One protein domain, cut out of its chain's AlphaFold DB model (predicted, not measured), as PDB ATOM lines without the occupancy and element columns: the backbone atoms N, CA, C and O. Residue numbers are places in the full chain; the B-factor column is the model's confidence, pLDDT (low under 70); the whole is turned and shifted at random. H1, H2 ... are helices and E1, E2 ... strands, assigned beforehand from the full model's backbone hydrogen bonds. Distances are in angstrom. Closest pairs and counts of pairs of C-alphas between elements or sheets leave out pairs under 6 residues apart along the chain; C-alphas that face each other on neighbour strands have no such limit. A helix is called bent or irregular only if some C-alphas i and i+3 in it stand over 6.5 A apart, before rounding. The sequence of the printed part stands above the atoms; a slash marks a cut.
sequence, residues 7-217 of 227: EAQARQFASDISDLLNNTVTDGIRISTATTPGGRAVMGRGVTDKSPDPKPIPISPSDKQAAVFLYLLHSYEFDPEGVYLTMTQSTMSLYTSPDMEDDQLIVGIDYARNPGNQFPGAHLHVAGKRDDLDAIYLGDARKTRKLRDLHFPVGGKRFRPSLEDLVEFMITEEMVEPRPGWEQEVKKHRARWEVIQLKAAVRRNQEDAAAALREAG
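What this domain is: This is residues 7 to 217 of the 227 residues of an uncharacterized protein of Acidimicrobiia bacterium (UniProt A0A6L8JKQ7). One twisted sheet of seven antiparallel strands has two helices, H1 and H3, over one face, while no named helix is on the other face; the long helix H4 packs on H3 on the side away from the sheet. From the end of H4 the free parts of H5 stick out as an arm, and far from H5 a long loop with the small helix H2 reaches away from the E7 edge. The printed part has 211 residues, with five named helices and seven named strands in the order H1 E1 E2 E3 E4 E5 E6 E7 H2 H3 H4 H5, and its class is mixed, helices and strands. The sheet is branched at E4, which has E2, E3 and E5 as neighbours. The whole is compact, with a radius of gyration of the C-alphas of 18.7 A and spans of 54 by 47 by 41 A.

Where its parts are: H1, residues 7 to 22, begins at C-alpha 7 (-0.718, 11.858, 168.198) and is 22.2 A long. E1 is residues 31 to 35, E2 residues 41 to 45 and E3 residues 57 to 59. E4, residues 68 to 78, begins at C-alpha 68 (-10.138, -10.419, 185.572) and is 32.8 A long. E5, residues 85 to 95, is 28.4 A long and bends by 63 degrees at residue 88. E6, residues 105 to 112, is 19.4 A long, and E7 is residues 122 to 126. H2, residues 140 to 143, is irregular, with C-alphas 140 and 143 7.5 A apart. H3 is residues 163 to 172, 14.1 A long. H4, residues 182 to 202, is 30.1 A long. H5, residues 206 to 215, is 14.3 A long and ends at C-alpha 215 (-0.933, -15.375, 139.122).

How they stand to each other: E3 to E7 form a meander, each strand the antiparallel neighbour of the one before. The hairpin of E1 and E2 has N 34 and O 42 at 2.9 A. E2 is antiparallel to E4, with N 43 and O 74 at 2.8 A. E2 and E3 lie on one side of E4, beside its residues 72 to 76 and 68 to 70, and E5 lies on the other side. E3 and E4 have N 57 and O 70 at 2.8 A; E4 and E5 have N 71 and O 93 at 2.8 A; E5 and E6 have N 92 and O 109 at 2.9 A; E6 and E7 have N 110 and O 123 at 3.0 A. H1 is on the sheet, its closest C-alphas to E1 being those of Ala 14 and Ile 31, 5.3 A apart. H3 is on the same face, at a height over the sheet of 9.9 A; it lies over E5 and runs along the strands, at 1 degree to E5 on the local plane. H3 and H4 form a helical hairpin and touch, closest at the C-alphas of Glu 164 and Val 186, 5.5 A apart, with a shallow tilt of 32 degrees, opposite ways. H1, with residue 20 alone, and H4 only just touch, with 3 pairs of C-alphas within 8 A, the closest Leu 20 and Glu 185 at 6.6 A. H4, H5 and H2 are not on the sheet. In H1, H3, H4 and H5 every O i to N i+4 pair is within hydrogen-bond range; H2 is too short for such a pair.

The domain as a whole: The C-alphas of Lys 143 and Gly 217 are the two farthest apart, at 58.0 A. The printed part has no cut. The links E2 to E3, E7 to H2 and H2 to H3 are long; residues 152 to 153 of the last pair antiparallel with residues 123 to 124 of E7. Residues 203 to 208, of which 206 to 208 belong to H5, and residues 211 to 217, of which 211 to 215 belong to H5, stand free. The mean pLDDT of the printed part is 92.0; residues 61 to 64 and 138 to 143 are under 70.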
ATOM      1  N   GLU A   7       0.247  11.627 167.124       91.69
ATOM      2  CA  GLU A   7      -0.718  11.858 168.198       91.69
ATOM      3  C   GLU A   7      -2.167  11.679 167.722       91.69
ATOM      4  O   GLU A   7      -2.962  11.017 168.384       91.69
ATOM      5  N   ALA A   8      -2.522  12.220 166.553       93.31
ATOM      6  CA  ALA A   8      -3.865  12.072 166.001       93.31
ATOM      7  C   ALA A   8      -4.166  10.623 165.582       93.31
ATOM      8  O   ALA A   8      -5.285  10.150 165.791       93.31
ATOM      9  N   GLN A   9      -3.188   9.904 165.022       95.00
ATOM     10  CA  GLN A   9      -3.337   8.480 164.692       95.00
ATOM     11  C   GLN A   9      -3.453   7.620 165.958       95.00
ATOM     12  O   GLN A   9      -4.329   6.761 166.036       95.00
ATOM     13  N   ALA A  10      -2.631   7.890 166.976       94.69
ATOM     14  CA  ALA A  10      -2.655   7.176 168.248       94.69
ATOM     15  C   ALA A  10      -3.979   7.395 168.993       94.69
ATOM     16  O   ALA A  10      -4.566   6.436 169.488       94.69
ATOM     17  N   ARG A  11      -4.499   8.630 169.014       95.38
ATOM     18  CA  ARG A  11      -5.815   8.948 169.597       95.38
ATOM     19  C   ARG A  11      -6.959   8.229 168.902       95.38
ATOM     20  O   ARG A  11      -7.847   7.732 169.586       95.38
ATOM     21  N   GLN A  12      -6.938   8.163 167.568       95.81
ATOM     22  CA  GLN A  12      -7.942   7.400 166.830       95.81
ATOM     23  C   GLN A  12      -7.895   5.925 167.233       95.81
ATOM     24  O   GLN A  12      -8.926   5.354 167.564       95.81
ATOM     25  N   PHE A  13      -6.697   5.341 167.278       95.25
ATOM     26  CA  PHE A  13      -6.543   3.940 167.647       95.25
ATOM     27  C   PHE A  13      -6.972   3.673 169.101       95.25
ATOM     28  O   PHE A  13      -7.656   2.695 169.366       95.25
ATOM     29  N   ALA A  14      -6.675   4.572 170.045       96.88
ATOM     30  CA  ALA A  14      -7.182   4.482 171.418       96.88
ATOM     31  C   ALA A  14      -8.715   4.578 171.510       96.88
ATOM     32  O   ALA A  14      -9.320   3.890 172.335       96.88
ATOM     33  N   SER A  15      -9.347   5.397 170.664       97.50
ATOM     34  CA  SER A  15     -10.809   5.432 170.545       97.50
ATOM     35  C   SER A  15     -11.339   4.088 170.058       97.50
ATOM     36  O   SER A  15     -12.213   3.524 170.703       97.50
ATOM     37  N   ASP A  16     -10.747   3.532 168.997       96.88
ATOM     38  CA  ASP A  16     -11.152   2.234 168.456       96.88
ATOM     39  C   ASP A  16     -11.006   1.116 169.508       96.88
ATOM     40  O   ASP A  16     -11.884   0.269 169.631       96.88
ATOM     41  N   ILE A  17      -9.943   1.115 170.320       97.62
ATOM     42  CA  ILE A  17      -9.802   0.136 171.412       97.62
ATOM     43  C   ILE A  17     -10.833   0.363 172.525       97.62
ATOM     44  O   ILE A  17     -11.375  -0.602 173.061       97.62
ATOM     45  N   SER A  18     -11.131   1.618 172.873       98.19
ATOM     46  CA  SER A  18     -12.184   1.923 173.855       98.19
ATOM     47  C   SER A  18     -13.539   1.397 173.378       98.19
ATOM     48  O   SER A  18     -14.268   0.789 174.156       98.19
ATOM     49  N   ASP A  19     -13.844   1.581 172.092       97.88
ATOM     50  CA  ASP A  19     -15.077   1.097 171.474       97.88
ATOM     51  C   ASP A  19     -15.131  -0.433 171.449       97.88
ATOM     52  O   ASP A  19     -16.170  -1.000 171.786       97.88
ATOM     53  N   LEU A  20     -14.024  -1.111 171.117       98.25
ATOM     54  CA  LEU A  20     -13.955  -2.576 171.162       98.25
ATOM     55  C   LEU A  20     -14.298  -3.088 172.560       98.25
ATOM     56  O   LEU A  20     -15.188  -3.918 172.715       98.25
ATOM     57  N   LEU A  21     -13.601  -2.588 173.581       97.69
ATOM     58  CA  LEU A  21     -13.762  -3.070 174.950       97.69
ATOM     59  C   LEU A  21     -15.174  -2.787 175.473       97.69
ATOM     60  O   LEU A  21     -15.828  -3.692 175.987       97.69
ATOM     61  N   ASN A  22     -15.688  -1.571 175.269       97.25
ATOM     62  CA  ASN A  22     -17.004  -1.173 175.779       97.25
ATOM     63  C   ASN A  22     -18.181  -1.833 175.066       97.25
ATOM     64  O   ASN A  22     -19.272  -1.867 175.625       97.25
ATOM     65  N   ASN A  23     -17.984  -2.347 173.852       97.56
ATOM     66  CA  ASN A  23     -19.012  -3.112 173.151       97.56
ATOM     67  C   ASN A  23     -18.810  -4.632 173.266       97.56
ATOM     68  O   ASN A  23     -19.567  -5.385 172.660       97.56
ATOM     69  N   THR A  24     -17.829  -5.096 174.054       97.69
ATOM     70  CA  THR A  24     -17.563  -6.533 174.247       97.69
ATOM     71  C   THR A  24     -17.540  -6.947 175.715       97.69
ATOM     72  O   THR A  24     -18.378  -7.748 176.107       97.69
ATOM     73  N   VAL A  25     -16.628  -6.415 176.534       95.81
ATOM     74  CA  VAL A  25     -16.342  -6.933 177.891       95.81
ATOM     75  C   VAL A  25     -16.294  -5.859 178.983       95.81
ATOM     76  O   VAL A  25     -16.154  -6.182 180.157       95.81
ATOM     77  N   THR A  26     -16.415  -4.572 178.649       95.06
ATOM     78  CA  THR A  26     -16.421  -3.472 179.635       95.06
ATOM     79  C   THR A  26     -17.595  -2.515 179.446       95.06
ATOM     80  O   THR A  26     -18.371  -2.635 178.504       95.06
ATOM     81  N   ASP A  27     -17.730  -1.534 180.342       91.38
ATOM     82  CA  ASP A  27     -18.637  -0.395 180.184       91.38
ATOM     83  C   ASP A  27     -17.930   0.901 180.600       91.38
ATOM     84  O   ASP A  27     -17.322   0.972 181.670       91.38
ATOM     85  N   GLY A  28     -17.970   1.923 179.745       92.62
ATOM     86  CA  GLY A  28     -17.414   3.247 180.035       92.62
ATOM     87  C   GLY A  28     -15.888   3.332 180.196       92.62
ATOM     88  O   GLY A  28     -15.380   4.356 180.664       92.62
ATOM     89  N   ILE A  29     -15.123   2.305 179.815       95.12
ATOM     90  CA  ILE A  29     -13.658   2.361 179.829       95.12
ATOM     91  C   ILE A  29     -13.161   3.312 178.746       95.12
ATOM     92  O   ILE A  29     -13.579   3.270 177.593       95.12
ATOM     93  N   ARG A  30     -12.209   4.164 179.125       97.00
ATOM     94  CA  ARG A  30     -11.507   5.049 178.202       97.00
ATOM     95  C   ARG A  30     -10.033   4.695 178.161       97.00
ATOM     96  O   ARG A  30      -9.336   4.774 179.176       97.00
ATOM     97  N   ILE A  31      -9.562   4.380 176.966       97.88
ATOM     98  CA  ILE A  31      -8.148   4.255 176.651       97.88
ATOM     99  C   ILE A  31      -7.629   5.622 176.210       97.88
ATOM    100  O   ILE A  31      -8.274   6.342 175.442       97.88
ATOM    101  N   SER A  32      -6.478   6.014 176.745       96.56
ATOM    102  CA  SER A  32      -5.848   7.301 176.467       96.56
ATOM    103  C   SER A  32      -4.462   7.110 175.874       96.56
ATOM    104  O   SER A  32      -3.896   6.017 175.886       96.56
ATOM    105  N   THR A  33      -3.926   8.199 175.328       95.94
ATOM    106  CA  THR A  33      -2.578   8.245 174.771       95.94
ATOM    107  C   THR A  33      -1.806   9.422 175.334       95.94
ATOM    108  O   THR A  33      -2.387  10.492 175.525       95.94
ATOM    109  N   ALA A  34      -0.502   9.251 175.499       94.25
ATOM    110  CA  ALA A  34       0.449  10.305 175.833       94.25
ATOM    111  C   ALA A  34       1.610  10.280 174.839       94.25
ATOM    112  O   ALA A  34       1.968   9.211 174.334       94.25
ATOM    113  N   THR A  35       2.205  11.438 174.572       89.94
ATOM    114  CA  THR A  35       3.419  11.523 173.751       89.94
ATOM    115  C   THR A  35       4.608  11.704 174.680       89.94
ATOM    116  O   THR A  35       4.625  12.599 175.520       89.94
ATOM    117  N   THR A  36       5.618  10.852 174.552       83.12
ATOM    118  CA  THR A  36       6.841  10.959 175.345       83.12
ATOM    119  C   THR A  36       7.748  12.058 174.783       83.12
ATOM    120  O   THR A  36       7.687  12.356 173.585       83.12
ATOM    121  N   PRO A  37       8.667  12.622 175.590       78.12
ATOM    122  CA  PRO A  37       9.664  13.579 175.100       78.12
ATOM    123  C   PRO A  37      10.515  13.055 173.930       78.12
ATOM    124  O   PRO A  37      11.011  13.840 173.130       78.12
ATOM    125  N   GLY A  38      10.659  11.729 173.804       77.75
ATOM    126  CA  GLY A  38      11.365  11.071 172.701       77.75
ATOM    127  C   GLY A  38      10.550  10.924 171.410       77.75
ATOM    128  O   GLY A  38      10.976  10.195 170.522       77.75
ATOM    129  N   GLY A  39       9.374  11.552 171.307       82.44
ATOM    130  CA  GLY A  39       8.539  11.523 170.100       82.44
ATOM    131  C   GLY A  39       7.762  10.219 169.889       82.44
ATOM    132  O   GLY A  39       7.248   9.983 168.798       82.44
ATOM    133  N   ARG A  40       7.662   9.373 170.920       90.25
ATOM    134  CA  ARG A  40       6.877   8.127 170.895       90.25
ATOM    135  C   ARG A  40       5.483   8.389 171.439       90.25
ATOM    136  O   ARG A  40       5.336   9.186 172.358       90.25
ATOM    137  N   ALA A  41       4.475   7.680 170.949       94.31
ATOM    138  CA  ALA A  41       3.162   7.656 171.591       94.31
ATOM    139  C   ALA A  41       3.017   6.385 172.434       94.31
ATOM    140  O   ALA A  41       3.371   5.300 171.975       94.31
ATOM    141  N   VAL A  42       2.486   6.512 173.647       95.88
ATOM    142  CA  VAL A  42       2.141   5.396 174.541       95.88
ATOM    143  C   VAL A  42       0.636   5.397 174.754       95.88
ATOM    144  O   VAL A  42       0.032   6.463 174.859       95.88
ATOM    145  N   MET A  43       0.028   4.217 174.795       96.44
ATOM    146  CA  MET A  43      -1.409   4.019 174.935       96.44
ATOM    147  C   MET A  43      -1.728   2.968 175.995       96.44
ATOM    148  O   MET A  43      -1.062   1.938 176.082       96.44
ATOM    149  N   GLY A  44      -2.768   3.253 176.775       97.00
ATOM    150  CA  GLY A  44      -3.308   2.375 177.805       97.00
ATOM    151  C   GLY A  44      -4.322   3.113 178.680       97.00
ATOM    152  O   GLY A  44      -4.576   4.309 178.503       97.00
ATOM    153  N   ARG A  45      -4.935   2.417 179.639       97.50
ATOM    154  CA  ARG A  45      -5.893   3.046 180.559       97.50
ATOM    155  C   ARG A  45      -5.165   3.960 181.543       97.50
ATOM    156  O   ARG A  45      -4.255   3.532 182.245       97.50
ATOM    157  N   GLY A  46      -5.618   5.208 181.651       95.38
ATOM    158  CA  GLY A  46      -5.070   6.174 182.612       95.38
ATOM    159  C   GLY A  46      -3.708   6.755 182.223       95.38
ATOM    160  O   GLY A  46      -3.129   7.494 183.016       95.38
ATOM    161  N   VAL A  47      -3.229   6.466 181.011       95.19
ATOM    162  CA  VAL A  47      -1.987   7.022 180.472       95.19
ATOM    163  C   VAL A  47      -2.127   8.533 180.291       95.19
ATOM    164  O   VAL A  47      -3.094   9.011 179.687       95.19
ATOM    165  N   THR A  48      -1.153   9.278 180.808       92.50
ATOM    166  CA  THR A  48      -1.002  10.733 180.658       92.50
ATOM    167  C   THR A  48       0.479  11.085 180.528       92.50
ATOM    168  O   THR A  48       1.333  10.279 180.892       92.50
ATOM    169  N   ASP A  49       0.805  12.309 180.111       86.94
ATOM    170  CA  ASP A  49       2.206  12.758 180.009       86.94
ATOM    171  C   ASP A  49       2.960  12.701 181.356       86.94
ATOM    172  O   ASP A  49       4.186  12.635 181.383       86.94
ATOM    173  N   LYS A  50       2.233  12.709 182.485       86.50
ATOM    174  CA  LYS A  50       2.793  12.602 183.847       86.50
ATOM    175  C   LYS A  50       2.808  11.175 184.401       86.50
ATOM    176  O   LYS A  50       3.445  10.933 185.418       86.50
ATOM    177  N   SER A  51       2.065  10.264 183.783       87.25
ATOM    178  CA  SER A  51       1.884   8.877 184.217       87.25
ATOM    179  C   SER A  51       1.778   8.012 182.961       87.25
ATOM    180  O   SER A  51       0.661   7.708 182.534       87.25
ATOM    181  N   PRO A  52       2.915   7.694 182.316       84.62
ATOM    182  CA  PRO A  52       2.930   6.950 181.060       84.62
ATOM    183  C   PRO A  52       2.608   5.463 181.250       84.62
ATOM    184  O   PRO A  52       2.260   4.802 180.275       84.62
ATOM    185  N   ASP A  53       2.686   4.959 182.484       90.38
ATOM    186  CA  ASP A  53       2.393   3.569 182.817       90.38
ATOM    187  C   ASP A  53       0.873   3.330 182.882       90.38
ATOM    188  O   ASP A  53       0.171   3.997 183.658       90.38
ATOM    189  N   PRO A  54       0.332   2.402 182.070       94.88
ATOM    190  CA  PRO A  54      -1.080   2.062 182.099       94.88
ATOM    191  C   PRO A  54      -1.497   1.419 183.418       94.88
ATOM    192  O   PRO A  54      -0.756   0.654 184.031       94.88
ATOM    193  N   LYS A  55      -2.746   1.658 183.804       96.00
ATOM    194  CA  LYS A  55      -3.419   0.903 184.863       96.00
ATOM    195  C   LYS A  55      -4.127  -0.315 184.264       96.00
ATOM    196  O   LYS A  55      -4.641  -0.205 183.148       96.00
ATOM    197  N   PRO A  56      -4.254  -1.430 185.002       96.94
ATOM    198  CA  PRO A  56      -5.073  -2.546 184.550       96.94
ATOM    199  C   PRO A  56      -6.535  -2.124 184.359       96.94
ATOM    200  O   PRO A  56      -7.063  -1.246 185.056       96.94
ATOM    201  N   ILE A  57      -7.197  -2.747 183.394       97.38
ATOM    202  CA  ILE A  57      -8.612  -2.578 183.071       97.38
ATOM    203  C   ILE A  57      -9.377  -3.684 183.811       97.38
ATOM    204  O   ILE A  57      -9.194  -4.852 183.478       97.38
ATOM    205  N   PRO A  58     -10.196  -3.356 184.826       95.38
ATOM    206  CA  PRO A  58     -11.018  -4.339 185.509       95.38
ATOM    207  C   PRO A  58     -12.114  -4.806 184.560       95.38
ATOM    208  O   PRO A  58     -12.801  -3.987 183.947       95.38
ATOM    209  N   ILE A  59     -12.276  -6.117 184.476       94.56
ATOM    210  CA  ILE A  59     -13.335  -6.776 183.732       94.56
ATOM    211  C   ILE A  59     -14.117  -7.615 184.735       94.56
ATOM    212  O   ILE A  59     -13.562  -8.460 185.449       94.56
ATOM    213  N   SER A  60     -15.407  -7.321 184.842       84.25
ATOM    214  CA  SER A  60     -16.282  -8.038 185.754       84.25
ATOM    215  C   SER A  60     -16.830  -9.285 185.072       84.25
ATOM    216  O   SER A  60     -17.406  -9.169 183.994       84.25
ATOM    217  N   PRO A  61     -16.717 -10.469 185.697       69.81
ATOM    218  CA  PRO A  61     -17.362 -11.663 185.171       69.81
ATOM    219  C   PRO A  61     -18.891 -11.625 185.232       69.81
ATOM    220  O   PRO A  61     -19.507 -12.545 184.733       69.81
ATOM    221  N   SER A  62     -19.489 -10.634 185.910       67.19
ATOM    222  CA  SER A  62     -20.939 -10.385 186.045       67.19
ATOM    223  C   SER A  62     -21.170  -9.009 186.697       67.19
ATOM    224  O   SER A  62     -20.209  -8.264 186.892       67.19
ATOM    225  N   ASP A  63     -22.379  -8.695 187.179       65.62
ATOM    226  CA  ASP A  63     -22.686  -7.532 188.052       65.62
ATOM    227  C   ASP A  63     -21.926  -7.514 189.409       65.62
ATOM    228  O   ASP A  63     -22.224  -6.729 190.315       65.62
ATOM    229  N   LYS A  64     -20.952  -8.410 189.593       69.31
ATOM    230  CA  LYS A  64     -20.121  -8.557 190.790       69.31
ATOM    231  C   LYS A  64     -18.798  -7.794 190.663       69.31
ATOM    232  O   LYS A  64     -18.503  -7.111 189.684       69.31
ATOM    233  N   GLN A  65     -17.979  -7.921 191.705       75.81
ATOM    234  CA  GLN A  65     -16.617  -7.407 191.732       75.81
ATOM    235  C   GLN A  65     -15.762  -8.008 190.604       75.81
ATOM    236  O   GLN A  65     -15.873  -9.196 190.299       75.81
ATOM    237  N   ALA A  66     -14.897  -7.178 190.015       75.62
ATOM    238  CA  ALA A  66     -13.975  -7.598 188.967       75.62
ATOM    239  C   ALA A  66     -13.042  -8.717 189.444       75.62
ATOM    240  O   ALA A  66     -12.440  -8.608 190.514       75.62
ATOM    241  N   ALA A  67     -12.920  -9.764 188.627       84.06
ATOM    242  CA  ALA A  67     -12.053 -10.916 188.885       84.06
ATOM    243  C   ALA A  67     -10.990 -11.120 187.794       84.06
ATOM    244  O   ALA A  67     -10.060 -11.898 187.991       84.06
ATOM    245  N   VAL A  68     -11.110 -10.411 186.666       94.69
ATOM    246  CA  VAL A  68     -10.138 -10.419 185.572       94.69
ATOM    247  C   VAL A  68      -9.654  -8.992 185.343       94.69
ATOM    248  O   VAL A  68     -10.434  -8.040 185.356       94.69
ATOM    249  N   PHE A  69      -8.354  -8.832 185.143       97.31
ATOM    250  CA  PHE A  69      -7.706  -7.546 184.926       97.31
ATOM    251  C   PHE A  69      -6.892  -7.609 183.639       97.31
ATOM    252  O   PHE A  69      -5.896  -8.324 183.564       97.31
ATOM    253  N   LEU A  70      -7.309  -6.850 182.629       98.12
ATOM    254  CA  LEU A  70      -6.580  -6.711 181.374       98.12
ATOM    255  C   LEU A  70      -5.544  -5.593 181.506       98.12
ATOM    256  O   LEU A  70      -5.891  -4.414 181.607       98.12
ATOM    257  N   TYR A  71      -4.265  -5.942 181.466       98.12
ATOM    258  CA  TYR A  71      -3.190  -4.982 181.263       98.12
ATOM    259  C   TYR A  71      -2.958  -4.778 179.767       98.12
ATOM    260  O   TYR A  71      -2.720  -5.735 179.029       98.12
ATOM    261  N   LEU A  72      -3.022  -3.520 179.331       98.00
ATOM    262  CA  LEU A  72      -2.834  -3.129 177.942       98.00
ATOM    263  C   LEU A  72      -1.842  -1.971 177.861       98.00
ATOM    264  O   LEU A  72      -2.135  -0.861 178.314       98.00
ATOM    265  N   LEU A  73      -0.695  -2.232 177.240       96.94
ATOM    266  CA  LEU A  73       0.326  -1.237 176.930       96.94
ATOM    267  C   LEU A  73       0.675  -1.328 175.455       96.94
ATOM    268  O   LEU A  73       1.141  -2.365 174.984       96.94
ATOM    269  N   HIS A  74       0.543  -0.226 174.730       96.94
ATOM    270  CA  HIS A  74       1.048  -0.129 173.367       96.94
ATOM    271  C   HIS A  74       1.935   1.098 173.199       96.94
ATOM    272  O   HIS A  74       1.608   2.184 173.669       96.94
ATOM    273  N   SER A  75       3.056   0.924 172.504       95.88
ATOM    274  CA  SER A  75       3.954   2.013 172.122       95.88
ATOM    275  C   SER A  75       4.062   2.126 170.612       95.88
ATOM    276  O   SER A  75       4.096   1.119 169.898       95.88
ATOM    277  N   TYR A  76       4.181   3.361 170.137       95.38
ATOM    278  CA  TYR A  76       4.189   3.692 168.723       95.38
ATOM    279  C   TYR A  76       5.234   4.734 168.366       95.38
ATOM    280  O   TYR A  76       5.515   5.653 169.134       95.38
ATOM    281  N   GLU A  77       5.712   4.619 167.138       95.25
ATOM    282  CA  GLU A  77       6.494   5.617 166.412       95.25
ATOM    283  C   GLU A  77       5.894   5.768 165.010       95.25
ATOM    284  O   GLU A  77       4.988   5.020 164.634       95.25
ATOM    285  N   PHE A  78       6.375   6.721 164.218       93.81
ATOM    286  CA  PHE A  78       6.121   6.669 162.781       93.81
ATOM    287  C   PHE A  78       6.923   5.539 162.124       93.81
ATOM    288  O   PHE A  78       7.947   5.093 162.641       93.81
ATOM    289  N   ASP A  79       6.454   5.065 160.972       91.19
ATOM    290  CA  ASP A  79       7.305   4.300 160.067       91.19
ATOM    291  C   ASP A  79       8.461   5.167 159.529       91.19
ATOM    292  O   ASP A  79       8.418   6.390 159.667       91.19
ATOM    293  N   PRO A  80       9.507   4.564 158.927       88.50
ATOM    294  CA  PRO A  80      10.657   5.319 158.423       88.50
ATOM    295  C   PRO A  80      10.291   6.460 157.462       88.50
ATOM    296  O   PRO A  80      10.983   7.471 157.419       88.50
ATOM    297  N   GLU A  81       9.191   6.317 156.721       90.38
ATOM    298  CA  GLU A  81       8.679   7.314 155.781       90.38
ATOM    299  C   GLU A  81       7.894   8.454 156.460       90.38
ATOM    300  O   GLU A  81       7.524   9.420 155.794       90.38
ATOM    301  N   GLY A  82       7.614   8.372 157.764       89.38
ATOM    302  CA  GLY A  82       6.905   9.421 158.504       89.38
ATOM    303  C   GLY A  82       5.399   9.492 158.226       89.38
ATOM    304  O   GLY A  82       4.781  10.531 158.457       89.38
ATOM    305  N   VAL A  83       4.791   8.425 157.699       90.69
ATOM    306  CA  VAL A  83       3.407   8.441 157.190       90.69
ATOM    307  C   VAL A  83       2.452   7.703 158.120       90.69
ATOM    308  O   VAL A  83       1.361   8.197 158.424       90.69
ATOM    309  N   TYR A  84       2.839   6.515 158.576       92.12
ATOM    310  CA  TYR A  84       1.952   5.601 159.287       92.12
ATOM    311  C   TYR A  84       2.435   5.352 160.707       92.12
ATOM    312  O   TYR A  84       3.592   4.995 160.934       92.12
ATOM    313  N   LEU A  85       1.513   5.454 161.661       93.25
ATOM    314  CA  LEU A  85       1.730   4.963 163.010       93.25
ATOM    315  C   LEU A  85       2.127   3.482 162.966       93.25
ATOM    316  O   LEU A  85       1.466   2.640 162.356       93.25
ATOM    317  N   THR A  86       3.226   3.174 163.638       93.62
ATOM    318  CA  THR A  86       3.869   1.870 163.661       93.62
ATOM    319  C   THR A  86       4.086   1.443 165.100       93.62
ATOM    320  O   THR A  86       4.803   2.079 165.865       93.62
ATOM    321  N   MET A  87       3.472   0.323 165.469       94.75
ATOM    322  CA  MET A  87       3.608  -0.244 166.809       94.75
ATOM    323  C   MET A  87       5.028  -0.764 167.023       94.75
ATOM    324  O   MET A  87       5.488  -1.617 166.259       94.75
ATOM    325  N   THR A  88       5.718  -0.252 168.035       95.56
ATOM    326  CA  THR A  88       7.074  -0.663 168.427       95.56
ATOM    327  C   THR A  88       7.046  -1.677 169.559       95.56
ATOM    328  O   THR A  88       7.902  -2.563 169.590       95.56
ATOM    329  N   GLN A  89       6.035  -1.590 170.424       95.94
ATOM    330  CA  GLN A  89       5.789  -2.528 171.512       95.94
ATOM    331  C   GLN A  89       4.286  -2.715 171.736       95.94
ATOM    332  O   GLN A  89       3.512  -1.769 171.571       95.94
ATOM    333  N   SER A  90       3.881  -3.923 172.115       96.81
ATOM    334  CA  SER A  90       2.542  -4.234 172.610       96.81
ATOM    335  C   SER A  90       2.631  -5.299 173.688       96.81
ATOM    336  O   SER A  90       3.180  -6.360 173.424       96.81
ATOM    337  N   THR A  91       2.031  -5.031 174.837       97.69
ATOM    338  CA  THR A  91       1.808  -5.995 175.912       97.69
ATOM    339  C   THR A  91       0.309  -6.071 176.161       97.69
ATOM    340  O   THR A  91      -0.343  -5.039 176.359       97.69
ATOM    341  N   MET A  92      -0.229  -7.285 176.107       98.31
ATOM    342  CA  MET A  92      -1.617  -7.609 176.425       98.31
ATOM    343  C   MET A  92      -1.598  -8.793 177.382       98.31
ATOM    344  O   MET A  92      -1.221  -9.892 176.981       98.31
ATOM    345  N   SER A  93      -1.986  -8.573 178.633       98.25
ATOM    346  CA  SER A  93      -1.892  -9.607 179.664       98.25
ATOM    347  C   SER A  93      -3.147  -9.643 180.517       98.25
ATOM    348  O   SER A  93      -3.733  -8.602 180.810       98.25
ATOM    349  N   LEU A  94      -3.553 -10.841 180.925       98.00
ATOM    350  CA  LEU A  94      -4.675 -11.054 181.834       98.00
ATOM    351  C   LEU A  94      -4.157 -11.446 183.209       98.00
ATOM    352  O   LEU A  94      -3.308 -12.329 183.321       98.00
ATOM    353  N   TYR A  95      -4.706 -10.820 184.242       97.62
ATOM    354  CA  TYR A  95      -4.368 -11.070 185.637       97.62
ATOM    355  C   TYR A  95      -5.615 -11.341 186.473       97.62
ATOM    356  O   TYR A  95      -6.707 -10.873 186.151       97.62
ATOM    357  N   THR A  96      -5.443 -12.037 187.593       95.31
ATOM    358  CA  THR A  96      -6.502 -12.269 188.592       95.31
ATOM    359  C   THR A  96      -6.590 -11.168 189.656       95.31
ATOM    360  O   THR A  96      -7.409 -11.253 190.569       95.31
ATOM    361  N   SER A  97      -5.727 -10.152 189.595       94.75
ATOM    362  CA  SER A  97      -5.626  -9.079 190.591       94.75
ATOM    363  C   SER A  97      -5.101  -7.785 189.954       94.75
ATOM    364  O   SER A  97      -4.333  -7.854 188.989       94.75
ATOM    365  N   PRO A  98      -5.484  -6.602 190.477       94.38
ATOM    366  CA  PRO A  98      -4.979  -5.323 189.983       94.38
ATOM    367  C   PRO A  98      -3.505  -5.069 190.326       94.38
ATOM    368  O   PRO A  98      -2.918  -4.162 189.738       94.38
ATOM    369  N   ASP A  99      -2.920  -5.830 191.253       94.62
ATOM    370  CA  ASP A  99      -1.506  -5.693 191.630       94.62
ATOM    371  C   ASP A  99      -0.572  -6.242 190.538       94.62
ATOM    372  O   ASP A  99       0.556  -5.779 190.401       94.62
ATOM    373  N   MET A 100      -1.082  -7.156 189.699       94.56
ATOM    374  CA  MET A 100      -0.380  -7.748 188.552       94.56
ATOM    375  C   MET A 100       0.927  -8.463 188.926       94.56
ATOM    376  O   MET A 100       1.897  -8.448 188.164       94.56
ATOM    377  N   GLU A 101       0.944  -9.114 190.090       93.56
ATOM    378  CA  GLU A 101       2.086  -9.908 190.538       93.56
ATOM    379  C   GLU A 101       2.319 -11.127 189.633       93.56
ATOM    380  O   GLU A 101       1.430 -11.625 188.933       93.56
ATOM    381  N   ASP A 102       3.544 -11.644 189.672       87.56
ATOM    382  CA  ASP A 102       4.006 -12.736 188.814       87.56
ATOM    383  C   ASP A 102       3.132 -14.001 188.858       87.56
ATOM    384  O   ASP A 102       3.010 -14.703 187.853       87.56
ATOM    385  N   ASP A 103       2.593 -14.334 190.031       89.19
ATOM    386  CA  ASP A 103       1.756 -15.511 190.278       89.19
ATOM    387  C   ASP A 103       0.263 -15.265 190.013       89.19
ATOM    388  O   ASP A 103      -0.528 -16.206 190.069       89.19
ATOM    389  N   GLN A 104      -0.106 -14.025 189.686       94.62
ATOM    390  CA  GLN A 104      -1.465 -13.601 189.340       94.62
ATOM    391  C   GLN A 104      -1.683 -13.521 187.825       94.62
ATOM    392  O   GLN A 104      -2.811 -13.315 187.378       94.62
ATOM    393  N   LEU A 105      -0.619 -13.648 187.028       96.94
ATOM    394  CA  LEU A 105      -0.694 -13.702 185.572       96.94
ATOM    395  C   LEU A 105      -1.448 -14.962 185.121       96.94
ATOM    396  O   LEU A 105      -1.192 -16.059 185.606       96.94
ATOM    397  N   ILE A 106      -2.336 -14.816 184.145       96.12
ATOM    398  CA  ILE A 106      -3.039 -15.925 183.483       96.12
ATOM    399  C   ILE A 106      -2.334 -16.222 182.158       96.12
ATOM    400  O   ILE A 106      -1.793 -17.306 181.938       96.12
ATOM    401  N   VAL A 107      -2.290 -15.213 181.291       97.69
ATOM    402  CA  VAL A 107      -1.693 -15.260 179.956       97.69
ATOM    403  C   VAL A 107      -1.132 -13.887 179.612       97.69
ATOM    404  O   VAL A 107      -1.732 -12.869 179.964       97.69
ATOM    405  N   GLY A 108       0.009 -13.864 178.933       97.62
ATOM    406  CA  GLY A 108       0.626 -12.663 178.389       97.62
ATOM    407  C   GLY A 108       0.943 -12.839 176.911       97.62
ATOM    408  O   GLY A 108       1.420 -13.889 176.474       97.62
ATOM    409  N   ILE A 109       0.650 -11.802 176.134       97.69
ATOM    410  CA  ILE A 109       0.970 -11.688 174.715       97.69
ATOM    411  C   ILE A 109       1.820 -10.439 174.553       97.69
ATOM    412  O   ILE A 109       1.340  -9.309 174.690       97.69
ATOM    413  N   ASP A 110       3.082 -10.660 174.216       97.00
ATOM    414  CA  ASP A 110       4.073  -9.608 174.100       97.00
ATOM    415  C   ASP A 110       4.602  -9.495 172.681       97.00
ATOM    416  O   ASP A 110       4.810 -10.469 171.950       97.00
ATOM    417  N   TYR A 111       4.847  -8.252 172.298       97.44
ATOM    418  CA  TYR A 111       5.431  -7.877 171.032       97.44
ATOM    419  C   TYR A 111       6.450  -6.763 171.230       97.44
ATOM    420  O   TYR A 111       6.130  -5.696 171.750       97.44
ATOM    421  N   ALA A 112       7.653  -6.977 170.714       96.56
ATOM    422  CA  ALA A 112       8.678  -5.976 170.493       96.56
ATOM    423  C   ALA A 112       9.104  -6.027 169.022       96.56
ATOM    424  O   ALA A 112       9.530  -7.062 168.504       96.56
ATOM    425  N   ARG A 113       9.019  -4.891 168.322       93.69
ATOM    426  CA  ARG A 113       9.347  -4.820 166.889       93.69
ATOM    427  C   ARG A 113      10.791  -5.216 166.592       93.69
ATOM    428  O   ARG A 113      11.028  -5.897 165.592       93.69
ATOM    429  N   ASN A 114      11.708  -4.765 167.442       92.56
ATOM    430  CA  ASN A 114      13.138  -5.046 167.391       92.56
ATOM    431  C   ASN A 114      13.566  -5.487 168.804       92.56
ATOM    432  O   ASN A 114      13.964  -4.633 169.599       92.56
ATOM    433  N   PRO A 115      13.390  -6.770 169.170       91.12
ATOM    434  CA  PRO A 115      13.753  -7.242 170.501       91.12
ATOM    435  C   PRO A 115      15.269  -7.114 170.699       91.12
ATOM    436  O   PRO A 115      16.050  -7.541 169.854       91.12
ATOM    437  N   GLY A 116      15.693  -6.533 171.822       89.56
ATOM    438  CA  GLY A 116      17.108  -6.424 172.207       89.56
ATOM    439  C   GLY A 116      17.660  -7.683 172.886       89.56
ATOM    440  O   GLY A 116      18.626  -7.599 173.636       89.56
ATOM    441  N   ASN A 117      17.002  -8.830 172.708       89.06
ATOM    442  CA  ASN A 117      17.305 -10.084 173.387       89.06
ATOM    443  C   ASN A 117      17.087 -11.285 172.446       89.06
ATOM    444  O   ASN A 117      16.701 -11.127 171.290       89.06
ATOM    445  N   GLN A 118      17.357 -12.489 172.949       85.25
ATOM    446  CA  GLN A 118      17.276 -13.743 172.190       85.25
ATOM    447  C   GLN A 118      15.852 -14.289 171.980       85.25
ATOM    448  O   GLN A 118      15.690 -15.316 171.323       85.25
ATOM    449  N   PHE A 119      14.828 -13.672 172.575       87.50
ATOM    450  CA  PHE A 119      13.456 -14.167 172.505       87.50
ATOM    451  C   PHE A 119      12.744 -13.676 171.235       87.50
ATOM    452  O   PHE A 119      13.112 -12.642 170.667       87.50
ATOM    453  N   PRO A 120      11.707 -14.396 170.766       90.00
ATOM    454  CA  PRO A 120      10.936 -13.975 169.605       90.00
ATOM    455  C   PRO A 120      10.340 -12.583 169.808       90.00
ATOM    456  O   PRO A 120       9.780 -12.281 170.862       90.00
ATOM    457  N   GLY A 121      10.380 -11.758 168.760       94.38
ATOM    458  CA  GLY A 121       9.790 -10.419 168.795       94.38
ATOM    459  C   GLY A 121       8.275 -10.412 169.006       94.38
ATOM    460  O   GLY A 121       7.740  -9.371 169.340       94.38
ATOM    461  N   ALA A 122       7.581 -11.536 168.819       96.88
ATOM    462  CA  ALA A 122       6.187 -11.736 169.208       96.88
ATOM    463  C   ALA A 122       6.052 -13.120 169.847       96.88
ATOM    464  O   ALA A 122       6.470 -14.115 169.243       96.88
ATOM    465  N   HIS A 123       5.492 -13.193 171.047       96.88
ATOM    466  CA  HIS A 123       5.334 -14.449 171.768       96.88
ATOM    467  C   HIS A 123       4.144 -14.412 172.728       96.88
ATOM    468  O   HIS A 123       3.671 -13.349 173.125       96.88
ATOM    469  N   LEU A 124       3.685 -15.600 173.094       96.31
ATOM    470  CA  LEU A 124       2.683 -15.843 174.120       96.31
ATOM    471  C   LEU A 124       3.322 -16.637 175.258       96.31
ATOM    472  O   LEU A 124       4.170 -17.498 175.019       96.31
ATOM    473  N   HIS A 125       2.903 -16.374 176.484       95.25
ATOM    474  CA  HIS A 125       3.261 -17.172 177.646       95.25
ATOM    475  C   HIS A 125       2.062 -17.288 178.592       95.25
ATOM    476  O   HIS A 125       1.174 -16.439 178.599       95.25
ATOM    477  N   VAL A 126       2.030 -18.349 179.393       95.50
ATOM    478  CA  VAL A 126       0.976 -18.605 180.385       95.50
ATOM    479  C   VAL A 126       1.613 -18.840 181.741       95.50
ATOM    480  O   VAL A 126       2.696 -19.422 181.818       95.50
ATOM    481  N   ALA A 127       0.959 -18.408 182.814       92.88
ATOM    482  CA  ALA A 127       1.406 -18.751 184.157       92.88
ATOM    483  C   ALA A 127       0.620 -19.944 184.705       92.88
ATOM    484  O   ALA A 127      -0.491 -20.256 184.289       92.88
ATOM    485  N   GLY A 128       1.247 -20.654 185.632       88.62
ATOM    486  CA  GLY A 128       0.693 -21.853 186.237       88.62
ATOM    487  C   GLY A 128       1.763 -22.597 187.019       88.62
ATOM    488  O   GLY A 128       2.964 -22.392 186.814       88.62
ATOM    489  N   LYS A 129       1.328 -23.463 187.934       86.38
ATOM    490  CA  LYS A 129       2.237 -24.328 188.691       86.38
ATOM    491  C   LYS A 129       2.563 -25.565 187.865       86.38
ATOM    492  O   LYS A 129       1.660 -26.284 187.441       86.38
ATOM    493  N   ARG A 130       3.855 -25.789 187.636       86.12
ATOM    494  CA  ARG A 130       4.398 -26.973 186.966       86.12
ATOM    495  C   ARG A 130       5.688 -27.378 187.652       86.12
ATOM    496  O   ARG A 130       6.730 -26.771 187.427       86.12
ATOM    497  N   ASP A 131       5.589 -28.409 188.478       82.56
ATOM    498  CA  ASP A 131       6.699 -28.891 189.305       82.56
ATOM    499  C   ASP A 131       7.710 -29.732 188.500       82.56
ATOM    500  O   ASP A 131       8.754 -30.126 189.010       82.56
ATOM    501  N   ASP A 132       7.403 -30.020 187.233       85.44
ATOM    502  CA  ASP A 132       8.173 -30.882 186.338       85.44
ATOM    503  C   ASP A 132       9.049 -30.121 185.327       85.44
ATOM    504  O   ASP A 132       9.800 -30.746 184.575       85.44
ATOM    505  N   LEU A 133       8.998 -28.784 185.305       82.69
ATOM    506  CA  LEU A 133       9.745 -27.982 184.325       82.69
ATOM    507  C   LEU A 133      11.267 -28.105 184.472       82.69
ATOM    508  O   LEU A 133      11.991 -28.093 183.474       82.69
ATOM    509  N   ASP A 134      11.765 -28.298 185.692       77.81
ATOM    510  CA  ASP A 134      13.191 -28.483 185.975       77.81
ATOM    511  C   ASP A 134      13.792 -29.675 185.207       77.81
ATOM    512  O   ASP A 134      14.993 -29.691 184.923       77.81
ATOM    513  N   ALA A 135      12.965 -30.663 184.836       82.25
ATOM    514  CA  ALA A 135      13.393 -31.845 184.095       82.25
ATOM    515  C   ALA A 135      13.734 -31.557 182.623       82.25
ATOM    516  O   ALA A 135      14.490 -32.321 182.020       82.25
ATOM    517  N   ILE A 136      13.195 -30.481 182.036       79.31
ATOM    518  CA  ILE A 136      13.352 -30.167 180.603       79.31
ATOM    519  C   ILE A 136      14.321 -29.009 180.322       79.31
ATOM    520  O   ILE A 136      14.753 -28.839 179.182       79.31
ATOM    521  N   TYR A 137      14.701 -28.219 181.330       78.31
ATOM    522  CA  TYR A 137      15.666 -27.134 181.141       78.31
ATOM    523  C   TYR A 137      17.114 -27.641 181.119       78.31
ATOM    524  O   TYR A 137      17.591 -28.312 182.034       78.31
ATOM    525  N   LEU A 138      17.850 -27.253 180.076       69.19
ATOM    526  CA  LEU A 138      19.288 -27.496 179.950       69.19
ATOM    527  C   LEU A 138      20.087 -26.377 180.656       69.19
ATOM    528  O   LEU A 138      19.726 -25.204 180.565       69.19
ATOM    529  N   GLY A 139      21.198 -26.718 181.321       66.62
ATOM    530  CA  GLY A 139      22.094 -25.751 181.995       66.62
ATOM    531  C   GLY A 139      21.712 -25.429 183.447       66.62
ATOM    532  O   GLY A 139      20.795 -26.035 183.968       66.62
ATOM    533  N   ASP A 140      22.413 -24.526 184.138       67.00
ATOM    534  CA  ASP A 140      22.224 -24.281 185.589       67.00
ATOM    535  C   ASP A 140      20.974 -23.456 185.951       67.00
ATOM    536  O   ASP A 140      20.587 -23.377 187.117       67.00
ATOM    537  N   ALA A 141      20.274 -22.903 184.956       63.22
ATOM    538  CA  ALA A 141      19.043 -22.132 185.143       63.22
ATOM    539  C   ALA A 141      17.805 -22.986 185.507       63.22
ATOM    540  O   ALA A 141      16.697 -22.457 185.555       63.22
ATOM    541  N   ARG A 142      17.973 -24.297 185.760       62.44
ATOM    542  CA  ARG A 142      16.858 -25.248 185.968       62.44
ATOM    543  C   ARG A 142      15.980 -24.896 187.157       62.44
ATOM    544  O   ARG A 142      14.819 -25.230 187.120       62.44
ATOM    545  N   LYS A 143      16.525 -24.236 188.185       61.22
ATOM    546  CA  LYS A 143      15.878 -24.127 189.505       61.22
ATOM    547  C   LYS A 143      15.002 -22.892 189.708       61.22
ATOM    548  O   LYS A 143      14.447 -22.717 190.787       61.22
ATOM    549  N   THR A 144      14.956 -21.981 188.737       75.06
ATOM    550  CA  THR A 144      14.267 -20.691 188.913       75.06
ATOM    551  C   THR A 144      13.260 -20.379 187.821       75.06
ATOM    552  O   THR A 144      12.506 -19.418 187.972       75.06
ATOM    553  N   ARG A 145      13.234 -21.165 186.737       81.31
ATOM    554  CA  ARG A 145      12.309 -20.922 185.635       81.31
ATOM    555  C   ARG A 145      10.918 -21.436 185.960       81.31
ATOM    556  O   ARG A 145      10.735 -22.566 186.395       81.31
ATOM    557  N   LYS A 146       9.937 -20.583 185.708       86.81
ATOM    558  CA  LYS A 146       8.509 -20.851 185.864       86.81
ATOM    559  C   LYS A 146       7.879 -21.067 184.489       86.81
ATOM    560  O   LYS A 146       8.447 -20.682 183.470       86.81
ATOM    561  N   LEU A 147       6.658 -21.610 184.458       89.62
ATOM    562  CA  LEU A 147       5.916 -21.829 183.206       89.62
ATOM    563  C   LEU A 147       5.801 -20.550 182.362       89.62
ATOM    564  O   LEU A 147       5.995 -20.591 181.150       89.62
ATOM    565  N   ARG A 148       5.586 -19.409 183.022       89.56
ATOM    566  CA  ARG A 148       5.487 -18.088 182.388       89.56
ATOM    567  C   ARG A 148       6.756 -17.633 181.663       89.56
ATOM    568  O   ARG A 148       6.674 -16.768 180.806       89.56
ATOM    569  N   ASP A 149       7.915 -18.211 181.981       88.44
ATOM    570  CA  ASP A 149       9.187 -17.852 181.341       88.44
ATOM    571  C   ASP A 149       9.371 -18.579 179.990       88.44
ATOM    572  O   ASP A 149      10.391 -18.416 179.304       88.44
ATOM    573  N   LEU A 150       8.405 -19.424 179.606       89.56
ATOM    574  CA  LEU A 150       8.334 -20.061 178.297       89.56
ATOM    575  C   LEU A 150       7.620 -19.145 177.301       89.56
ATOM    576  O   LEU A 150       6.400 -19.031 177.287       89.56
ATOM    577  N   HIS A 151       8.411 -18.539 176.421       92.44
ATOM    578  CA  HIS A 151       7.938 -17.632 175.382       92.44
ATOM    579  C   HIS A 151       7.631 -18.418 174.103       92.44
ATOM    580  O   HIS A 151       8.526 -18.673 173.291       92.44
ATOM    581  N   PHE A 152       6.376 -18.822 173.922       94.38
ATOM    582  CA  PHE A 152       5.927 -19.519 172.721       94.38
ATOM    583  C   PHE A 152       5.853 -18.530 171.544       94.38
ATOM    584  O   PHE A 152       5.067 -17.584 171.606       94.38
ATOM    585  N   PRO A 153       6.657 -18.685 170.474       95.38
ATOM    586  CA  PRO A 153       6.643 -17.752 169.351       95.38
ATOM    587  C   PRO A 153       5.286 -17.745 168.641       95.38
ATOM    588  O   PRO A 153       4.713 -18.799 168.376       95.38
ATOM    589  N   VAL A 154       4.803 -16.566 168.251       94.56
ATOM    590  CA  VAL A 154       3.542 -16.413 167.503       94.56
ATOM    591  C   VAL A 154       3.713 -15.395 166.389       94.56
ATOM    592  O   VAL A 154       4.349 -14.379 166.627       94.56
ATOM    593  N   GLY A 155       3.150 -15.641 165.198       85.12
ATOM    594  CA  GLY A 155       2.732 -14.657 164.174       85.12
ATOM    595  C   GLY A 155       3.677 -13.537 163.674       85.12
ATOM    596  O   GLY A 155       3.354 -12.809 162.730       85.12
ATOM    597  N   GLY A 156       4.842 -13.345 164.288       89.12
ATOM    598  CA  GLY A 156       5.797 -12.276 164.043       89.12
ATOM    599  C   GLY A 156       5.207 -10.863 164.097       89.12
ATOM    600  O   GLY A 156       4.339 -10.511 164.891       89.12
ATOM    601  N   LYS A 157       5.715  -9.999 163.213       87.62
ATOM    602  CA  LYS A 157       5.392  -8.563 163.199       87.62
ATOM    603  C   LYS A 157       3.965  -8.233 162.746       87.62
ATOM    604  O   LYS A 157       3.559  -7.090 162.929       87.62
ATOM    605  N   ARG A 158       3.240  -9.159 162.111       87.50
ATOM    606  CA  ARG A 158       1.982  -8.850 161.399       87.50
ATOM    607  C   ARG A 158       0.835  -9.807 161.697       87.50
ATOM    608  O   ARG A 158      -0.287  -9.343 161.808       87.50
ATOM    609  N   PHE A 159       1.122 -11.092 161.881       87.50
ATOM    610  CA  PHE A 159       0.117 -12.137 162.102       87.50
ATOM    611  C   PHE A 159       0.070 -12.598 163.565       87.50
ATOM    612  O   PHE A 159      -0.323 -13.723 163.854       87.50
ATOM    613  N   ARG A 160       0.567 -11.765 164.490       93.44
ATOM    614  CA  ARG A 160       0.506 -12.027 165.936       93.44
ATOM    615  C   ARG A 160      -0.938 -11.920 166.442       93.44
ATOM    616  O   ARG A 160      -1.703 -11.175 165.826       93.44
ATOM    617  N   PRO A 161      -1.261 -12.570 167.574       95.69
ATOM    618  CA  PRO A 161      -2.535 -12.378 168.245       95.69
ATOM    619  C   PRO A 161      -2.823 -10.894 168.490       95.69
ATOM    620  O   PRO A 161      -1.928 -10.105 168.815       95.69
ATOM    621  N   SER A 162      -4.077 -10.540 168.285       95.62
ATOM    622  CA  SER A 162      -4.657  -9.212 168.433       95.62
ATOM    623  C   SER A 162      -5.395  -9.082 169.769       95.62
ATOM    624  O   SER A 162      -5.546 -10.060 170.505       95.62
ATOM    625  N   LEU A 163      -5.853  -7.873 170.104       97.25
ATOM    626  CA  LEU A 163      -6.666  -7.686 171.307       97.25
ATOM    627  C   LEU A 163      -8.025  -8.376 171.153       97.25
ATOM    628  O   LEU A 163      -8.555  -8.914 172.116       97.25
ATOM    629  N   GLU A 164      -8.556  -8.400 169.935       98.12
ATOM    630  CA  GLU A 164      -9.775  -9.103 169.554       98.12
ATOM    631  C   GLU A 164      -9.676 -10.600 169.863       98.12
ATOM    632  O   GLU A 164     -10.630 -11.175 170.378       98.12
ATOM    633  N   ASP A 165      -8.511 -11.214 169.631       97.69
ATOM    634  CA  ASP A 165      -8.271 -12.625 169.962       97.69
ATOM    635  C   ASP A 165      -8.254 -12.862 171.476       97.69
ATOM    636  O   ASP A 165      -8.775 -13.870 171.944       97.69
ATOM    637  N   LEU A 166      -7.704 -11.924 172.254       97.69
ATOM    638  CA  LEU A 166      -7.705 -12.018 173.715       97.69
ATOM    639  C   LEU A 166      -9.099 -11.767 174.313       97.69
ATOM    640  O   LEU A 166      -9.466 -12.401 175.299       97.69
ATOM    641  N   VAL A 167      -9.882 -10.863 173.717       97.94
ATOM    642  CA  VAL A 167     -11.289 -10.627 174.079       97.94
ATOM    643  C   VAL A 167     -12.131 -11.864 173.794       97.94
ATOM    644  O   VAL A 167     -12.848 -12.314 174.683       97.94
ATOM    645  N   GLU A 168     -12.013 -12.439 172.596       98.44
ATOM    646  CA  GLU A 168     -12.698 -13.686 172.249       98.44
ATOM    647  C   GLU A 168     -12.290 -14.813 173.201       98.44
ATOM    648  O   GLU A 168     -13.171 -15.439 173.774       98.44
ATOM    649  N   PHE A 169     -10.990 -14.985 173.475       97.62
ATOM    650  CA  PHE A 169     -10.478 -15.967 174.439       97.62
ATOM    651  C   PHE A 169     -11.125 -15.840 175.826       97.62
ATOM    652  O   PHE A 169     -11.593 -16.837 176.371       97.62
ATOM    653  N   MET A 170     -11.192 -14.629 176.395       96.50
ATOM    654  CA  MET A 170     -11.818 -14.420 177.710       96.50
ATOM    655  C   MET A 170     -13.286 -14.856 177.734       96.50
ATOM    656  O   MET A 170     -13.757 -15.365 178.749       96.50
ATOM    657  N   ILE A 171     -14.008 -14.629 176.637       96.31
ATOM    658  CA  ILE A 171     -15.432 -14.943 176.532       96.31
ATOM    659  C   ILE A 171     -15.631 -16.443 176.296       96.31
ATOM    660  O   ILE A 171     -16.444 -17.066 176.975       96.31
ATOM    661  N   THR A 172     -14.886 -17.040 175.362       97.12
ATOM    662  CA  THR A 172     -15.030 -18.458 174.996       97.12
ATOM    663  C   THR A 172     -14.596 -19.403 176.108       97.12
ATOM    664  O   THR A 172     -15.136 -20.498 176.206       97.12
ATOM    665  N   GLU A 173     -13.645 -18.984 176.945       95.81
ATOM    666  CA  GLU A 173     -13.192 -19.730 178.128       95.81
ATOM    667  C   GLU A 173     -13.977 -19.353 179.402       95.81
ATOM    668  O   GLU A 173     -13.537 -19.647 180.512       95.81
ATOM    669  N   GLU A 174     -15.121 -18.671 179.258       93.19
ATOM    670  CA  GLU A 174     -16.058 -18.347 180.346       93.19
ATOM    671  C   GLU A 174     -15.431 -17.543 181.507       93.19
ATOM    672  O   GLU A 174     -15.883 -17.602 182.652       93.19
ATOM    673  N   MET A 175     -14.389 -16.751 181.231       92.69
ATOM    674  CA  MET A 175     -13.740 -15.903 182.240       92.69
ATOM    675  C   MET A 175     -14.534 -14.622 182.516       92.69
ATOM    676  O   MET A 175     -14.388 -14.018 183.583       92.69
ATOM    677  N   VAL A 176     -15.326 -14.172 181.536       92.88
ATOM    678  CA  VAL A 176     -16.065 -12.905 181.567       92.88
ATOM    679  C   VAL A 176     -17.447 -13.046 180.923       92.88
ATOM    680  O   VAL A 176     -17.620 -13.826 179.989       92.88
ATOM    681  N   GLU A 177     -18.420 -12.256 181.382       92.56
ATOM    682  CA  GLU A 177     -19.728 -12.148 180.727       92.56
ATOM    683  C   GLU A 177     -19.647 -11.160 179.548       92.56
ATOM    684  O   GLU A 177     -19.274  -9.997 179.743       92.56
ATOM    685  N   PRO A 178     -19.982 -11.583 178.317       95.31
ATOM    686  CA  PRO A 178     -19.940 -10.697 177.168       95.31
ATOM    687  C   PRO A 178     -21.170  -9.790 177.085       95.31
ATOM    688  O   PRO A 178     -22.272 -10.124 177.526       95.31
ATOM    689  N   ARG A 179     -21.014  -8.658 176.402       95.12
ATOM    690  CA  ARG A 179     -22.128  -7.785 176.022       95.12
ATOM    691  C   ARG A 179     -22.916  -8.351 174.833       95.12
ATOM    692  O   ARG A 179     -22.357  -9.066 173.998       95.12
ATOM    693  N   PRO A 180     -24.203  -7.986 174.686       96.06
ATOM    694  CA  PRO A 180     -24.976  -8.341 173.500       96.06
ATOM    695  C   PRO A 180     -24.300  -7.858 172.209       96.06
ATOM    696  O   PRO A 180     -23.996  -6.674 172.073       96.06
ATOM    697  N   GLY A 181     -24.107  -8.767 171.251       97.12
ATOM    698  CA  GLY A 181     -23.516  -8.465 169.943       97.12
ATOM    699  C   GLY A 181     -21.982  -8.421 169.908       97.12
ATOM    700  O   GLY A 181     -21.406  -7.917 168.938       97.12
ATOM    701  N   TRP A 182     -21.313  -8.930 170.948       98.00
ATOM    702  CA  TRP A 182     -19.851  -8.923 171.045       98.00
ATOM    703  C   TRP A 182     -19.175  -9.613 169.852       98.00
ATOM    704  O   TRP A 182     -18.138  -9.137 169.389       98.00
ATOM    705  N   GLU A 183     -19.762 -10.683 169.300       98.38
ATOM    706  CA  GLU A 183     -19.184 -11.440 168.184       98.38
ATOM    707  C   GLU A 183     -19.045 -10.562 166.938       98.38
ATOM    708  O   GLU A 183     -18.041 -10.620 166.220       98.38
ATOM    709  N   GLN A 184     -20.060  -9.737 166.659       98.31
ATOM    710  CA  GLN A 184     -20.037  -8.844 165.504       98.31
ATOM    711  C   GLN A 184     -19.009  -7.730 165.694       98.31
ATOM    712  O   GLN A 184     -18.327  -7.373 164.729       98.31
ATOM    713  N   GLU A 185     -18.855  -7.215 166.914       98.00
ATOM    714  CA  GLU A 185     -17.858  -6.188 167.218       98.00
ATOM    715  C   GLU A 185     -16.431  -6.735 167.140       98.00
ATOM    716  O   GLU A 185     -15.609  -6.157 166.424       98.00
ATOM    717  N   VAL A 186     -16.149  -7.901 167.730       98.38
ATOM    718  CA  VAL A 186     -14.859  -8.600 167.575       98.38
ATOM    719  C   VAL A 186     -14.542  -8.813 166.095       98.38
ATOM    720  O   VAL A 186     -13.484  -8.398 165.619       98.38
ATOM    721  N   LYS A 187     -15.482  -9.367 165.318       98.06
ATOM    722  CA  LYS A 187     -15.284  -9.623 163.881       98.06
ATOM    723  C   LYS A 187     -14.996  -8.346 163.091       98.06
ATOM    724  O   LYS A 187     -14.103  -8.322 162.244       98.06
ATOM    725  N   LYS A 188     -15.753  -7.279 163.342       97.44
ATOM    726  CA  LYS A 188     -15.602  -5.973 162.681       97.44
ATOM    727  C   LYS A 188     -14.250  -5.336 162.993       97.44
ATOM    728  O   LYS A 188     -13.619  -4.772 162.098       97.44
ATOM    729  N   HIS A 189     -13.810  -5.391 164.244       97.19
ATOM    730  CA  HIS A 189     -12.520  -4.852 164.660       97.19
ATOM    731  C   HIS A 189     -11.353  -5.676 164.099       97.19
ATOM    732  O   HIS A 189     -10.478  -5.106 163.440       97.19
ATOM    733  N   ARG A 190     -11.426  -7.010 164.188       96.38
ATOM    734  CA  ARG A 190     -10.440  -7.935 163.609       96.38
ATOM    735  C   ARG A 190     -10.278  -7.729 162.103       96.38
ATOM    736  O   ARG A 190      -9.159  -7.554 161.629       96.38
ATOM    737  N   ALA A 191     -11.377  -7.623 161.356       96.12
ATOM    738  CA  ALA A 191     -11.321  -7.374 159.914       96.12
ATOM    739  C   ALA A 191     -10.607  -6.051 159.569       96.12
ATOM    740  O   ALA A 191      -9.845  -5.976 158.603       96.12
ATOM    741  N   ARG A 192     -10.809  -4.990 160.366       93.94
ATOM    742  CA  ARG A 192     -10.080  -3.720 160.186       93.94
ATOM    743  C   ARG A 192      -8.588  -3.891 160.456       93.94
ATOM    744  O   ARG A 192      -7.774  -3.396 159.672       93.94
ATOM    745  N   TRP A 193      -8.232  -4.588 161.534       91.62
ATOM    746  CA  TRP A 193      -6.846  -4.895 161.872       91.62
ATOM    747  C   TRP A 193      -6.146  -5.676 160.756       91.62
ATOM    748  O   TRP A 193      -5.085  -5.259 160.287       91.62
ATOM    749  N   GLU A 194      -6.766  -6.747 160.265       93.75
ATOM    750  CA  GLU A 194      -6.239  -7.591 159.187       93.75
ATOM    751  C   GLU A 194      -5.989  -6.795 157.905       93.75
ATOM    752  O   GLU A 194      -4.915  -6.901 157.310       93.75
ATOM    753  N   VAL A 195      -6.920  -5.919 157.511       94.44
ATOM    754  CA  VAL A 195      -6.739  -5.040 156.344       94.44
ATOM    755  C   VAL A 195      -5.551  -4.092 156.532       94.44
ATOM    756  O   VAL A 195      -4.790  -3.866 155.587       94.44
ATOM    757  N   ILE A 196      -5.358  -3.532 157.731       91.50
ATOM    758  CA  ILE A 196      -4.202  -2.672 158.036       91.50
ATOM    759  C   ILE A 196      -2.899  -3.474 157.932       91.50
ATOM    760  O   ILE A 196      -1.947  -3.012 157.293       91.50
ATOM    761  N   GLN A 197      -2.853  -4.679 158.509       92.56
ATOM    762  CA  GLN A 197      -1.670  -5.543 158.448       92.56
ATOM    763  C   GLN A 197      -1.364  -5.996 157.019       92.56
ATOM    764  O   GLN A 197      -0.198  -5.963 156.621       92.56
ATOM    765  N   LEU A 198      -2.384  -6.329 156.223       94.50
ATOM    766  CA  LEU A 198      -2.246  -6.679 154.810       94.50
ATOM    767  C   LEU A 198      -1.658  -5.515 154.010       94.50
ATOM    768  O   LEU A 198      -0.645  -5.687 153.336       94.50
ATOM    769  N   LYS A 199      -2.216  -4.306 154.139       93.38
ATOM    770  CA  LYS A 199      -1.674  -3.106 153.474       93.38
ATOM    771  C   LYS A 199      -0.218  -2.850 153.868       93.38
ATOM    772  O   LYS A 199       0.609  -2.525 153.017       93.38
ATOM    773  N   ALA A 200       0.119  -3.029 155.145       91.44
ATOM    774  CA  ALA A 200       1.488  -2.893 155.638       91.44
ATOM    775  C   ALA A 200       2.423  -4.039 155.199       91.44
ATOM    776  O   ALA A 200       3.645  -3.861 155.187       91.44
ATOM    777  N   ALA A 201       1.897  -5.228 154.897       92.88
ATOM    778  CA  ALA A 201       2.648  -6.337 154.310       92.88
ATOM    779  C   ALA A 201       2.949  -6.061 152.836       92.88
ATOM    780  O   ALA A 201       4.116  -6.072 152.455       92.88
ATOM    781  N   VAL A 202       1.922  -5.707 152.058       94.38
ATOM    782  CA  VAL A 202       2.027  -5.367 150.632       94.38
ATOM    783  C   VAL A 202       2.996  -4.209 150.418       94.38
ATOM    784  O   VAL A 202       3.899  -4.319 149.601       94.38
ATOM    785  N   ARG A 203       2.905  -3.134 151.219       91.56
ATOM    786  CA  ARG A 203       3.829  -1.987 151.113       91.56
ATOM    787  C   ARG A 203       5.303  -2.375 151.268       91.56
ATOM    788  O   ARG A 203       6.164  -1.677 150.754       91.56
ATOM    789  N   ARG A 204       5.607  -3.441 152.011       91.06
ATOM    790  CA  ARG A 204       6.989  -3.882 152.262       91.06
ATOM    791  C   ARG A 204       7.446  -5.021 151.351       91.06
ATOM    792  O   ARG A 204       8.616  -5.359 151.418       91.06
ATOM    793  N   ASN A 205       6.549  -5.600 150.552       94.00
ATOM    794  CA  ASN A 205       6.822  -6.730 149.658       94.00
ATOM    795  C   ASN A 205       6.025  -6.534 148.356       94.00
ATOM    796  O   ASN A 205       5.168  -7.342 148.001       94.00
ATOM    797  N   GLN A 206       6.218  -5.385 147.701       94.62
ATOM    798  CA  GLN A 206       5.391  -4.981 146.559       94.62
ATOM    799  C   GLN A 206       5.569  -5.913 145.357       94.62
ATOM    800  O   GLN A 206       4.590  -6.203 144.677       94.62
ATOM    801  N   GLU A 207       6.787  -6.406 145.121       94.38
ATOM    802  CA  GLU A 207       7.083  -7.344 144.033       94.38
ATOM    803  C   GLU A 207       6.368  -8.684 144.229       94.38
ATOM    804  O   GLU A 207       5.637  -9.111 143.337       94.38
ATOM    805  N   ASP A 208       6.490  -9.290 145.415       96.44
ATOM    806  CA  ASP A 208       5.797 -10.540 145.757       96.44
ATOM    807  C   ASP A 208       4.273 -10.377 145.685       96.44
ATOM    808  O   ASP A 208       3.562 -11.235 145.161       96.44
ATOM    809  N   ALA A 209       3.753  -9.245 146.170       96.75
ATOM    810  CA  ALA A 209       2.330  -8.938 146.078       96.75
ATOM    811  C   ALA A 209       1.869  -8.790 144.618       96.75
ATOM    812  O   ALA A 209       0.807  -9.297 144.255       96.75
ATOM    813  N   ALA A 210       2.656  -8.122 143.770       96.62
ATOM    814  CA  ALA A 210       2.358  -7.989 142.348       96.62
ATOM    815  C   ALA A 210       2.421  -9.342 141.626       96.62
ATOM    816  O   ALA A 210       1.566  -9.616 140.787       96.62
ATOM    817  N   ALA A 211       3.388 -10.201 141.960       96.81
ATOM    818  CA  ALA A 211       3.485 -11.555 141.420       96.81
ATOM    819  C   ALA A 211       2.235 -12.383 141.754       96.81
ATOM    820  O   ALA A 211       1.589 -12.896 140.842       96.81
ATOM    821  N   ALA A 212       1.822 -12.411 143.025       97.69
ATOM    822  CA  ALA A 212       0.622 -13.129 143.458       97.69
ATOM    823  C   ALA A 212      -0.660 -12.626 142.763       97.69
ATOM    824  O   ALA A 212      -1.531 -13.414 142.397       97.69
ATOM    825  N   LEU A 213      -0.785 -11.312 142.543       97.88
ATOM    826  CA  LEU A 213      -1.918 -10.742 141.810       97.88
ATOM    827  C   LEU A 213      -1.921 -11.163 140.334       97.88
ATOM    828  O   LEU A 213      -2.975 -11.535 139.815       97.88
ATOM    829  N   ARG A 214      -0.758 -11.165 139.668       97.75
ATOM    830  CA  ARG A 214      -0.632 -11.636 138.276       97.75
ATOM    831  C   ARG A 214      -0.986 -13.113 138.139       97.75
ATOM    832  O   ARG A 214      -1.700 -13.473 137.208       97.75
ATOM    833  N   GLU A 215      -0.551 -13.954 139.076       98.06
ATOM    834  CA  GLU A 215      -0.933 -15.375 139.122       98.06
ATOM    835  C   GLU A 215      -2.450 -15.562 139.257       98.06
ATOM    836  O   GLU A 215      -3.027 -16.457 138.644       98.06
ATOM    837  N   ALA A 216      -3.115 -14.674 140.000       97.88
ATOM    838  CA  ALA A 216      -4.569 -14.645 140.125       97.88
ATOM    839  C   ALA A 216      -5.294 -14.014 138.914       97.88
ATOM    840  O   ALA A 216      -6.517 -13.873 138.945       97.88
ATOM    841  N   GLY A 217      -4.572 -13.629 137.854       98.12
ATOM    842  CA  GLY A 217      -5.132 -13.069 136.620       98.12
ATOM    843  C   GLY A 217      -5.378 -11.560 136.644       98.12
ATOM    844  O   GLY A 217      -6.069 -11.046 135.763       98.12
TER     845      GLY A 217